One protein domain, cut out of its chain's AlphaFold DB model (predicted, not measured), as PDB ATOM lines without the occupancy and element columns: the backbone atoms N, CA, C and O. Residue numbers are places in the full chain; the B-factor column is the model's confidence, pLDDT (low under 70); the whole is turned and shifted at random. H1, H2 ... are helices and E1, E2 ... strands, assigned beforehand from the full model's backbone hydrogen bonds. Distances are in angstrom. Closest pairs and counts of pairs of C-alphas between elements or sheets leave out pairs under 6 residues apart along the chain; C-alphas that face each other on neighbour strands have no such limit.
ATOM      1  N   LEU A   3      11.312  -1.268   4.588       95.69
ATOM      2  CA  LEU A   3      12.351  -0.508   5.273       95.69
ATOM      3  C   LEU A   3      13.014  -1.339   6.372       95.69
ATOM      4  O   LEU A   3      12.384  -2.214   6.965       95.69
ATOM      5  N   LYS A   4      14.270  -1.008   6.685       95.62
ATOM      6  CA  LYS A   4      15.014  -1.530   7.852       95.62
ATOM      7  C   LYS A   4      15.241  -0.476   8.947       95.62
ATOM      8  O   LYS A   4      15.865  -0.771   9.957       95.62
ATOM      9  N   SER A   5      14.792   0.752   8.711       95.56
ATOM     10  CA  SER A   5      14.903   1.913   9.596       95.56
ATOM     11  C   SER A   5      13.797   2.904   9.228       95.56
ATOM     12  O   SER A   5      13.373   2.934   8.072       95.56
ATOM     13  N   LEU A   6      13.351   3.719  10.186       96.06
ATOM     14  CA  LEU A   6      12.420   4.830   9.946       96.06
ATOM     15  C   LEU A   6      13.119   6.150   9.616       96.06
ATOM     16  O   LEU A   6      12.464   7.092   9.196       96.06
ATOM     17  N   SER A   7      14.442   6.205   9.744       96.50
ATOM     18  CA  SER A   7      15.261   7.272   9.171       96.50
ATOM     19  C   SER A   7      15.896   6.736   7.896       96.50
ATOM     20  O   SER A   7      16.744   5.838   7.963       96.50
ATOM     21  N   VAL A   8      15.473   7.258   6.747       97.06
ATOM     22  CA  VAL A   8      15.929   6.823   5.416       97.06
ATOM     23  C   VAL A   8      16.409   8.014   4.610       97.06
ATOM     24  O   VAL A   8      15.916   9.121   4.795       97.06
ATOM     25  N   SER A   9      17.330   7.813   3.673       96.94
ATOM     26  CA  SER A   9      17.756   8.930   2.822       96.94
ATOM     27  C   SER A   9      16.589   9.460   1.985       96.94
ATOM     28  O   SER A   9      15.744   8.679   1.533       96.94
ATOM     29  N   VAL A  10      16.584  10.766   1.700       96.19
ATOM     30  CA  VAL A  10      15.592  11.388   0.798       96.19
ATOM     31  C   VAL A  10      15.457  10.595  -0.502       96.19
ATOM     32  O   VAL A  10      14.364  10.178  -0.864       96.19
ATOM     33  N   ARG A  11      16.577  10.266  -1.150       96.50
ATOM     34  CA  ARG A  11      16.581   9.514  -2.413       96.50
ATOM     35  C   ARG A  11      15.894   8.147  -2.308       96.50
ATOM     36  O   ARG A  11      15.246   7.703  -3.257       96.50
ATOM     37  N   GLU A  12      16.093   7.444  -1.196       96.56
ATOM     38  CA  GLU A  12      15.480   6.135  -0.966       96.56
ATOM     39  C   GLU A  12      13.965   6.270  -0.789       96.56
ATOM     40  O   GLU A  12      13.208   5.531  -1.425       96.56
ATOM     41  N   PHE A  13      13.536   7.256   0.003       95.62
ATOM     42  CA  PHE A  13      12.128   7.584   0.207       95.62
ATOM     43  C   PHE A  13      11.432   7.951  -1.109       95.62
ATOM     44  O   PHE A  13      10.400   7.365  -1.446       95.62
ATOM     45  N   GLU A  14      12.022   8.854  -1.894       95.56
ATOM     46  CA  GLU A  14      11.467   9.306  -3.176       95.56
ATOM     47  C   GLU A  14      11.314   8.148  -4.161       95.56
ATOM     48  O   GLU A  14      10.257   7.961  -4.765       95.56
ATOM     49  N   LYS A  15      12.344   7.304  -4.284       94.62
ATOM     50  CA  LYS A  15      12.298   6.123  -5.154       94.62
ATOM     51  C   LYS A  15      11.259   5.102  -4.686       94.62
ATOM     52  O   LYS A  15      10.629   4.450  -5.516       94.62
ATOM     53  N   GLY A  16      11.123   4.911  -3.376       92.50
ATOM     54  CA  GLY A  16      10.248   3.894  -2.796       92.50
ATOM     55  C   GLY A  16       8.770   4.279  -2.752       92.50
ATOM     56  O   GLY A  16       7.920   3.386  -2.700       92.50
ATOM     57  N   THR A  17       8.460   5.577  -2.767       91.94
ATOM     58  CA  THR A  17       7.092   6.093  -2.590       91.94
ATOM     59  C   THR A  17       6.577   6.903  -3.779       91.94
ATOM     60  O   THR A  17       5.365   7.040  -3.929       91.94
ATOM     61  N   GLY A  18       7.467   7.439  -4.618       92.38
ATOM     62  CA  GLY A  18       7.137   8.387  -5.686       92.38
ATOM     63  C   GLY A  18       6.918   9.829  -5.211       92.38
ATOM     64  O   GLY A  18       6.721  10.705  -6.047       92.38
ATOM     65  N   TRP A  19       6.961  10.087  -3.901       94.00
ATOM     66  CA  TRP A  19       6.837  11.426  -3.324       94.00
ATOM     67  C   TRP A  19       8.189  12.129  -3.334       94.00
ATOM     68  O   TRP A  19       9.122  11.636  -2.712       94.00
ATOM     69  N   ALA A  20       8.286  13.275  -4.003       95.12
ATOM     70  CA  ALA A  20       9.481  14.112  -4.036       95.12
ATOM     71  C   ALA A  20       9.582  14.973  -2.771       95.12
ATOM     72  O   ALA A  20       8.587  15.575  -2.364       95.12
ATOM     73  N   ILE A  21      10.768  15.089  -2.182       94.00
ATOM     74  CA  ILE A  21      11.018  15.976  -1.040       94.00
ATOM     75  C   ILE A  21      11.569  17.302  -1.559       94.00
ATOM     76  O   ILE A  21      12.633  17.359  -2.175       94.00
ATOM     77  N   LYS A  22      10.842  18.386  -1.300       91.56
ATOM     78  CA  LYS A  22      11.191  19.751  -1.709       91.56
ATOM     79  C   LYS A  22      11.202  20.690  -0.497       91.56
ATOM     80  O   LYS A  22      10.649  20.331   0.543       91.56
ATOM     81  N   PRO A  23      11.785  21.900  -0.606       88.31
ATOM     82  CA  PRO A  23      11.770  22.875   0.487       88.31
ATOM     83  C   PRO A  23      10.367  23.191   1.026       88.31
ATOM     84  O   PRO A  23      10.199  23.417   2.221       88.31
ATOM     85  N   GLU A  24       9.353  23.183   0.161       88.62
ATOM     86  CA  GLU A  24       7.951  23.412   0.516       88.62
ATOM     87  C   GLU A  24       7.245  22.202   1.163       88.62
ATOM     88  O   GLU A  24       6.171  22.372   1.743       88.62
ATOM     89  N   GLY A  25       7.819  20.993   1.097       92.44
ATOM     90  CA  GLY A  25       7.246  19.767   1.664       92.44
ATOM     91  C   GLY A  25       7.407  18.524   0.781       92.44
ATOM     92  O   GLY A  25       8.236  18.494  -0.128       92.44
ATOM     93  N   ALA A  26       6.603  17.484   1.039       94.25
ATOM     94  CA  ALA A  26       6.553  16.301   0.174       94.25
ATOM     95  C   ALA A  26       5.501  16.477  -0.919       94.25
ATOM     96  O   ALA A  26       4.346  16.797  -0.632       94.25
ATOM     97  N   CYS A  27       5.884  16.218  -2.164       93.69
ATOM     98  CA  CYS A  27       5.066  16.481  -3.336       93.69
ATOM     99  C   CYS A  27       4.872  15.243  -4.217       93.69
ATOM    100  O   CYS A  27       5.817  14.504  -4.486       93.69
ATOM    101  N   LEU A  28       3.662  15.065  -4.745       91.25
ATOM    102  CA  LEU A  28       3.316  14.064  -5.751       91.25
ATOM    103  C   LEU A  28       2.469  14.724  -6.847       91.25
ATOM    104  O   LEU A  28       1.292  15.029  -6.646       91.25
ATOM    105  N   GLY A  29       3.077  14.963  -8.013       88.25
ATOM    106  CA  GLY A  29       2.462  15.778  -9.064       88.25
ATOM    107  C   GLY A  29       2.199  17.204  -8.569       88.25
ATOM    108  O   GLY A  29       3.122  17.868  -8.101       88.25
ATOM    109  N   GLU A  30       0.940  17.636  -8.632       88.25
ATOM    110  CA  GLU A  30       0.488  18.966  -8.188       88.25
ATOM    111  C   GLU A  30       0.150  19.036  -6.685       88.25
ATOM    112  O   GLU A  30      -0.150  20.107  -6.160       88.25
ATOM    113  N   ILE A  31       0.159  17.904  -5.973       89.00
ATOM    114  CA  ILE A  31      -0.154  17.854  -4.539       89.00
ATOM    115  C   ILE A  31       1.143  18.019  -3.755       89.00
ATOM    116  O   ILE A  31       2.041  17.199  -3.911       89.00
ATOM    117  N   CYS A  32       1.216  19.012  -2.867       92.81
ATOM    118  CA  CYS A  32       2.326  19.188  -1.929       92.81
ATOM    119  C   CYS A  32       1.808  19.318  -0.495       92.81
ATOM    120  O   CYS A  32       0.898  20.102  -0.222       92.81
ATOM    121  N   VAL A  33       2.401  18.559   0.425       92.25
ATOM    122  CA  VAL A  33       2.063  18.565   1.850       92.25
ATOM    123  C   VAL A  33       3.250  19.110   2.651       92.25
ATOM    124  O   VAL A  33       4.328  18.510   2.603       92.25
ATOM    125  N   PRO A  34       3.074  20.218   3.397       92.31
ATOM    126  CA  PRO A  34       4.145  20.824   4.184       92.31
ATOM    127  C   PRO A  34       4.730  19.875   5.235       92.31
ATOM    128  O   PRO A  34       3.991  19.331   6.060       92.31
ATOM    129  N   LEU A  35       6.055  19.702   5.199       88.00
ATOM    130  CA  LEU A  35       6.827  18.741   6.005       88.00
ATOM    131  C   LEU A  35       8.211  19.307   6.378       88.00
ATOM    132  O   LEU A  35       9.242  18.666   6.184       88.00
ATOM    133  N   SER A  36       8.249  20.545   6.876       77.31
ATOM    134  CA  SER A  36       9.503  21.248   7.199       77.31
ATOM    135  C   SER A  36      10.287  20.635   8.367       77.31
ATOM    136  O   SER A  36      11.448  20.971   8.562       77.31
ATOM    137  N   ASP A  37       9.653  19.766   9.149       85.69
ATOM    138  CA  ASP A  37      10.191  19.060  10.315       85.69
ATOM    139  C   ASP A  37      10.591  17.607  10.022       85.69
ATOM    140  O   ASP A  37      11.222  16.962  10.853       85.69
ATOM    141  N   ALA A  38      10.251  17.083   8.844       87.88
ATOM    142  CA  ALA A  38      10.410  15.665   8.540       87.88
ATOM    143  C   ALA A  38      11.785  15.292   7.968       87.88
ATOM    144  O   ALA A  38      12.023  14.120   7.684       87.88
ATOM    145  N   VAL A  39      12.677  16.263   7.750       92.69
ATOM    146  CA  VAL A  39      13.994  16.031   7.141       92.69
ATOM    147  C   VAL A  39      15.094  16.563   8.047       92.69
ATOM    148  O   VAL A  39      15.145  17.756   8.329       92.69
ATOM    149  N   THR A  40      16.009  15.686   8.456       92.31
ATOM    150  CA  THR A  40      17.198  16.030   9.250       92.31
ATOM    151  C   THR A  40      18.428  15.401   8.604       92.31
ATOM    152  O   THR A  40      18.425  14.213   8.286       92.31
ATOM    153  N   ASP A  41      19.471  16.198   8.357       91.62
ATOM    154  CA  ASP A  41      20.748  15.745   7.776       91.62
ATOM    155  C   ASP A  41      20.603  14.904   6.489       91.62
ATOM    156  O   ASP A  41      21.315  13.926   6.265       91.62
ATOM    157  N   GLY A  42      19.651  15.275   5.625       91.62
ATOM    158  CA  GLY A  42      19.388  14.582   4.356       91.62
ATOM    159  C   GLY A  42      18.629  13.255   4.486       91.62
ATOM    160  O   GLY A  42      18.455  12.549   3.484       91.62
ATOM    161  N   ASN A  43      18.148  12.926   5.684       96.19
ATOM    162  CA  ASN A  43      17.279  11.787   5.943       96.19
ATOM    163  C   ASN A  43      15.855  12.237   6.252       96.19
ATOM    164  O   ASN A  43      15.640  13.238   6.927       96.19
ATOM    165  N   VAL A  44      14.897  11.469   5.752       96.06
ATOM    166  CA  VAL A  44      13.470  11.591   6.012       96.06
ATOM    167  C   VAL A  44      13.123  10.757   7.240       96.06
ATOM    168  O   VAL A  44      13.422   9.560   7.275       96.06
ATOM    169  N   ASP A  45      12.449  11.379   8.201       96.12
ATOM    170  CA  ASP A  45      11.717  10.688   9.256       96.12
ATOM    171  C   ASP A  45      10.404  10.149   8.675       96.12
ATOM    172  O   ASP A  45       9.439  10.877   8.413       96.12
ATOM    173  N   VAL A  46      10.386   8.844   8.423       95.94
ATOM    174  CA  VAL A  46       9.262   8.153   7.794       95.94
ATOM    175  C   VAL A  46       8.015   8.201   8.668       95.94
ATOM    176  O   VAL A  46       6.917   8.204   8.118       95.94
ATOM    177  N   GLU A  47       8.132   8.253   9.994       94.75
ATOM    178  CA  GLU A  47       6.973   8.244  10.890       94.75
ATOM    179  C   GLU A  47       6.210   9.573  10.821       94.75
ATOM    180  O   GLU A  47       4.977   9.582  10.705       94.75
ATOM    181  N   ILE A  48       6.942  10.692  10.778       94.06
ATOM    182  CA  ILE A  48       6.367  12.032  10.585       94.06
ATOM    183  C   ILE A  48       5.662  12.111   9.230       94.06
ATOM    184  O   ILE A  48       4.488  12.495   9.149       94.06
ATOM    185  N   VAL A  49       6.352  11.710   8.158       94.25
ATOM    186  CA  VAL A  49       5.779  11.752   6.807       94.25
ATOM    187  C   VAL A  49       4.574  10.824   6.687       94.25
ATOM    188  O   VAL A  49       3.545  11.227   6.141       94.25
ATOM    189  N   ALA A  50       4.657   9.609   7.230       93.56
ATOM    190  CA  ALA A  50       3.575   8.636   7.167       93.56
ATOM    191  C   ALA A  50       2.321   9.146   7.873       93.56
ATOM    192  O   ALA A  50       1.234   9.114   7.296       93.56
ATOM    193  N   THR A  51       2.477   9.705   9.072       92.25
ATOM    194  CA  THR A  51       1.371  10.304   9.826       92.25
ATOM    195  C   THR A  51       0.707  11.425   9.031       92.25
ATOM    196  O   THR A  51      -0.520  11.483   8.934       92.25
ATOM    197  N   ARG A  52       1.500  12.306   8.413       92.06
ATOM    198  CA  ARG A  52       0.972  13.494   7.731       92.06
ATOM    199  C   ARG A  52       0.351  13.203   6.369       92.06
ATOM    200  O   ARG A  52      -0.606  13.868   5.983       92.06
ATOM    201  N   LEU A  53       0.883  12.217   5.653       91.62
ATOM    202  CA  LEU A  53       0.371  11.768   4.356       91.62
ATOM    203  C   LEU A  53      -0.693  10.663   4.479       91.62
ATOM    204  O   LEU A  53      -1.229  10.209   3.464       91.62
ATOM    205  N   GLY A  54      -0.992  10.213   5.703       91.19
ATOM    206  CA  GLY A  54      -1.891   9.088   5.959       91.19
ATOM    207  C   GLY A  54      -1.367   7.766   5.394       91.19
ATOM    208  O   GLY A  54      -2.150   6.921   4.973       91.19
ATOM    209  N   MET A  55      -0.048   7.585   5.312       92.00
ATOM    210  CA  MET A  55       0.536   6.322   4.862       92.00
ATOM    211  C   MET A  55       0.453   5.294   5.995       92.00
ATOM    212  O   MET A  55       0.947   5.560   7.093       92.00
ATOM    213  N   PRO A  56      -0.118   4.101   5.764       92.06
ATOM    214  CA  PRO A  56      -0.107   3.058   6.774       92.06
ATOM    215  C   PRO A  56       1.317   2.531   6.937       92.06
ATOM    216  O   PRO A  56       2.007   2.261   5.951       92.06
ATOM    217  N   ILE A  57       1.740   2.344   8.182       94.31
ATOM    218  CA  ILE A  57       3.028   1.746   8.509       94.31
ATOM    219  C   ILE A  57       2.828   0.578   9.466       94.31
ATOM    220  O   ILE A  57       2.095   0.677  10.448       94.31
ATOM    221  N   VAL A  58       3.458  -0.552   9.159       94.44
ATOM    222  CA  VAL A  58       3.456  -1.742  10.018       94.44
ATOM    223  C   VAL A  58       4.884  -2.204  10.249       94.44
ATOM    224  O   VAL A  58       5.708  -2.126   9.344       94.44
ATOM    225  N   HIS A  59       5.176  -2.691  11.452       95.31
ATOM    226  CA  HIS A  59       6.488  -3.205  11.835       95.31
ATOM    227  C   HIS A  59       6.373  -4.667  12.255       95.31
ATOM    228  O   HIS A  59       5.497  -5.025  13.044       95.31
ATOM    229  N   HIS A  60       7.269  -5.509  11.752       91.75
ATOM    230  CA  HIS A  60       7.378  -6.900  12.169       91.75
ATOM    231  C   HIS A  60       8.802  -7.409  11.937       91.75
ATOM    232  O   HIS A  60       9.376  -7.158  10.884       91.75
ATOM    233  N   SER A  61       9.366  -8.149  12.896       91.69
ATOM    234  CA  SER A  61      10.659  -8.840  12.746       91.69
ATOM    235  C   SER A  61      11.804  -7.967  12.191       91.69
ATOM    236  O   SER A  61      12.590  -8.413  11.359       91.69
ATOM    237  N   GLY A  62      11.899  -6.707  12.640       91.56
ATOM    238  CA  GLY A  62      12.968  -5.777  12.250       91.56
ATOM    239  C   GLY A  62      12.810  -5.154  10.859       91.56
ATOM    240  O   GLY A  62      13.756  -4.552  10.348       91.56
ATOM    241  N   VAL A  63      11.640  -5.300  10.235       94.94
ATOM    242  CA  VAL A  63      11.297  -4.638   8.974       94.94
ATOM    243  C   VAL A  63       9.996  -3.861   9.105       94.94
ATOM    244  O   VAL A  63       9.045  -4.304   9.752       94.94
ATOM    245  N   TRP A  64       9.940  -2.702   8.453       96.69
ATOM    246  CA  TRP A  64       8.723  -1.910   8.330       96.69
ATOM    247  C   TRP A  64       8.191  -2.008   6.909       96.69
ATOM    248  O   TRP A  64       8.955  -1.950   5.945       96.69
ATOM    249  N   ALA A  65       6.877  -2.119   6.768       95.06
ATOM    250  CA  ALA A  65       6.200  -1.948   5.494       95.06
ATOM    251  C   ALA A  65       5.412  -0.638   5.527       95.06
ATOM    252  O   ALA A  65       4.482  -0.479   6.316       95.06
ATOM    253  N   LEU A  66       5.806   0.285   4.654       94.38
ATOM    254  CA  LEU A  66       5.128   1.550   4.409       94.38
ATOM    255  C   LEU A  66       4.211   1.397   3.192       94.38
ATOM    256  O   LEU A  66       4.675   1.059   2.094       94.38
ATOM    257  N   GLY A  67       2.918   1.627   3.382       90.62
ATOM    258  CA  GLY A  67       1.934   1.670   2.308       90.62
ATOM    259  C   GLY A  67       1.855   3.036   1.619       90.62
ATOM    260  O   GLY A  67       2.543   3.979   2.005       90.62
TER     261      GLY A  67
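Overview. This is residues 3 to 67 of the 112 residues of an uncharacterized protein of Actinobacteria bacterium (UniProt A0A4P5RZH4). A small three-stranded sheet, E2 E3 E4, stands at one end of the longest axis and a two-stranded hairpin, E6 and E7, at the other, and between these ends lie two short helices, H1 and H2, with a little two-stranded sheet, E1 and E5. H1 is on the three-stranded sheet beside its strands, while H2 only grazes that sheet and has the E6 E7 hairpin near its other side. The printed part has 65 residues, with two named helices and seven named strands in the order E1 H1 E2 E3 E4 E5 H2 E6 E7, class mixed; the sheets have the orders E2 E3 E4, E1 E5 and E6 E7, each antiparallel. The whole is compact, with a radius of gyration of the C-alphas of 11.1 A, and spans 35 by 23 by 19 A.

Arrangement. E1, residues 7 to 9, is the antiparallel neighbour of E5, residues 43 to 45, with N 44 and O 8 2.7 A apart, within hydrogen-bond range. A tight link leads from E1 to H1, residues 10 to 17, whose closest C-alphas to E5 are Val 10 and Asn 43, 5.4 A. E2, residues 20 to 22, E3, residues 25 to 28, and E4, residues 31 to 33, form a meander, each strand the antiparallel neighbour of the one before; N 20 and O 27 are 2.8 A apart, as are N 33 and O 26. H1 is on this sheet at a height over the sheet of 6.5 A, over none of its strands, but only just, with 2 of its C-alphas on E2. H2, residues 46 to 53, only grazes this sheet with residues 49 to 53. H1 and H2 are apart, only just, their closest C-alphas 8.1 A away; in both, every O i to N i+4 pair is within hydrogen-bond range. E6, residues 57 to 60, and E7, residues 63 to 66, form a hairpin, with N 65 and O 58 at 2.8 A; the closest C-alphas of H2 and E6 are Ala 50 and Ile 57, 7.0 A.

Along the chain. E1 begins at C-alpha 7, (15.261, 7.272, 9.171), and is 7.0 A long. H1 measures 10.6 A, E2 6.3 A, E3 10.1 A and E4 6.8 A. E5 measures 6.6 A, H2 10.2 A, E6 10.3 A and E7 9.9 A, ending at C-alpha 66, (5.128, 1.550, 4.409).

Size, cuts and confidence. The two C-alphas farthest apart, Glu 30 and Ser 61, are 36.3 A from each other, and the outline is only just elongated. The printed part has no cut and no long link; E4 to E5, with 9 residues between them, is short but not tight. Mean pLDDT of the printed part is 92.9, and no printed residue is under 70.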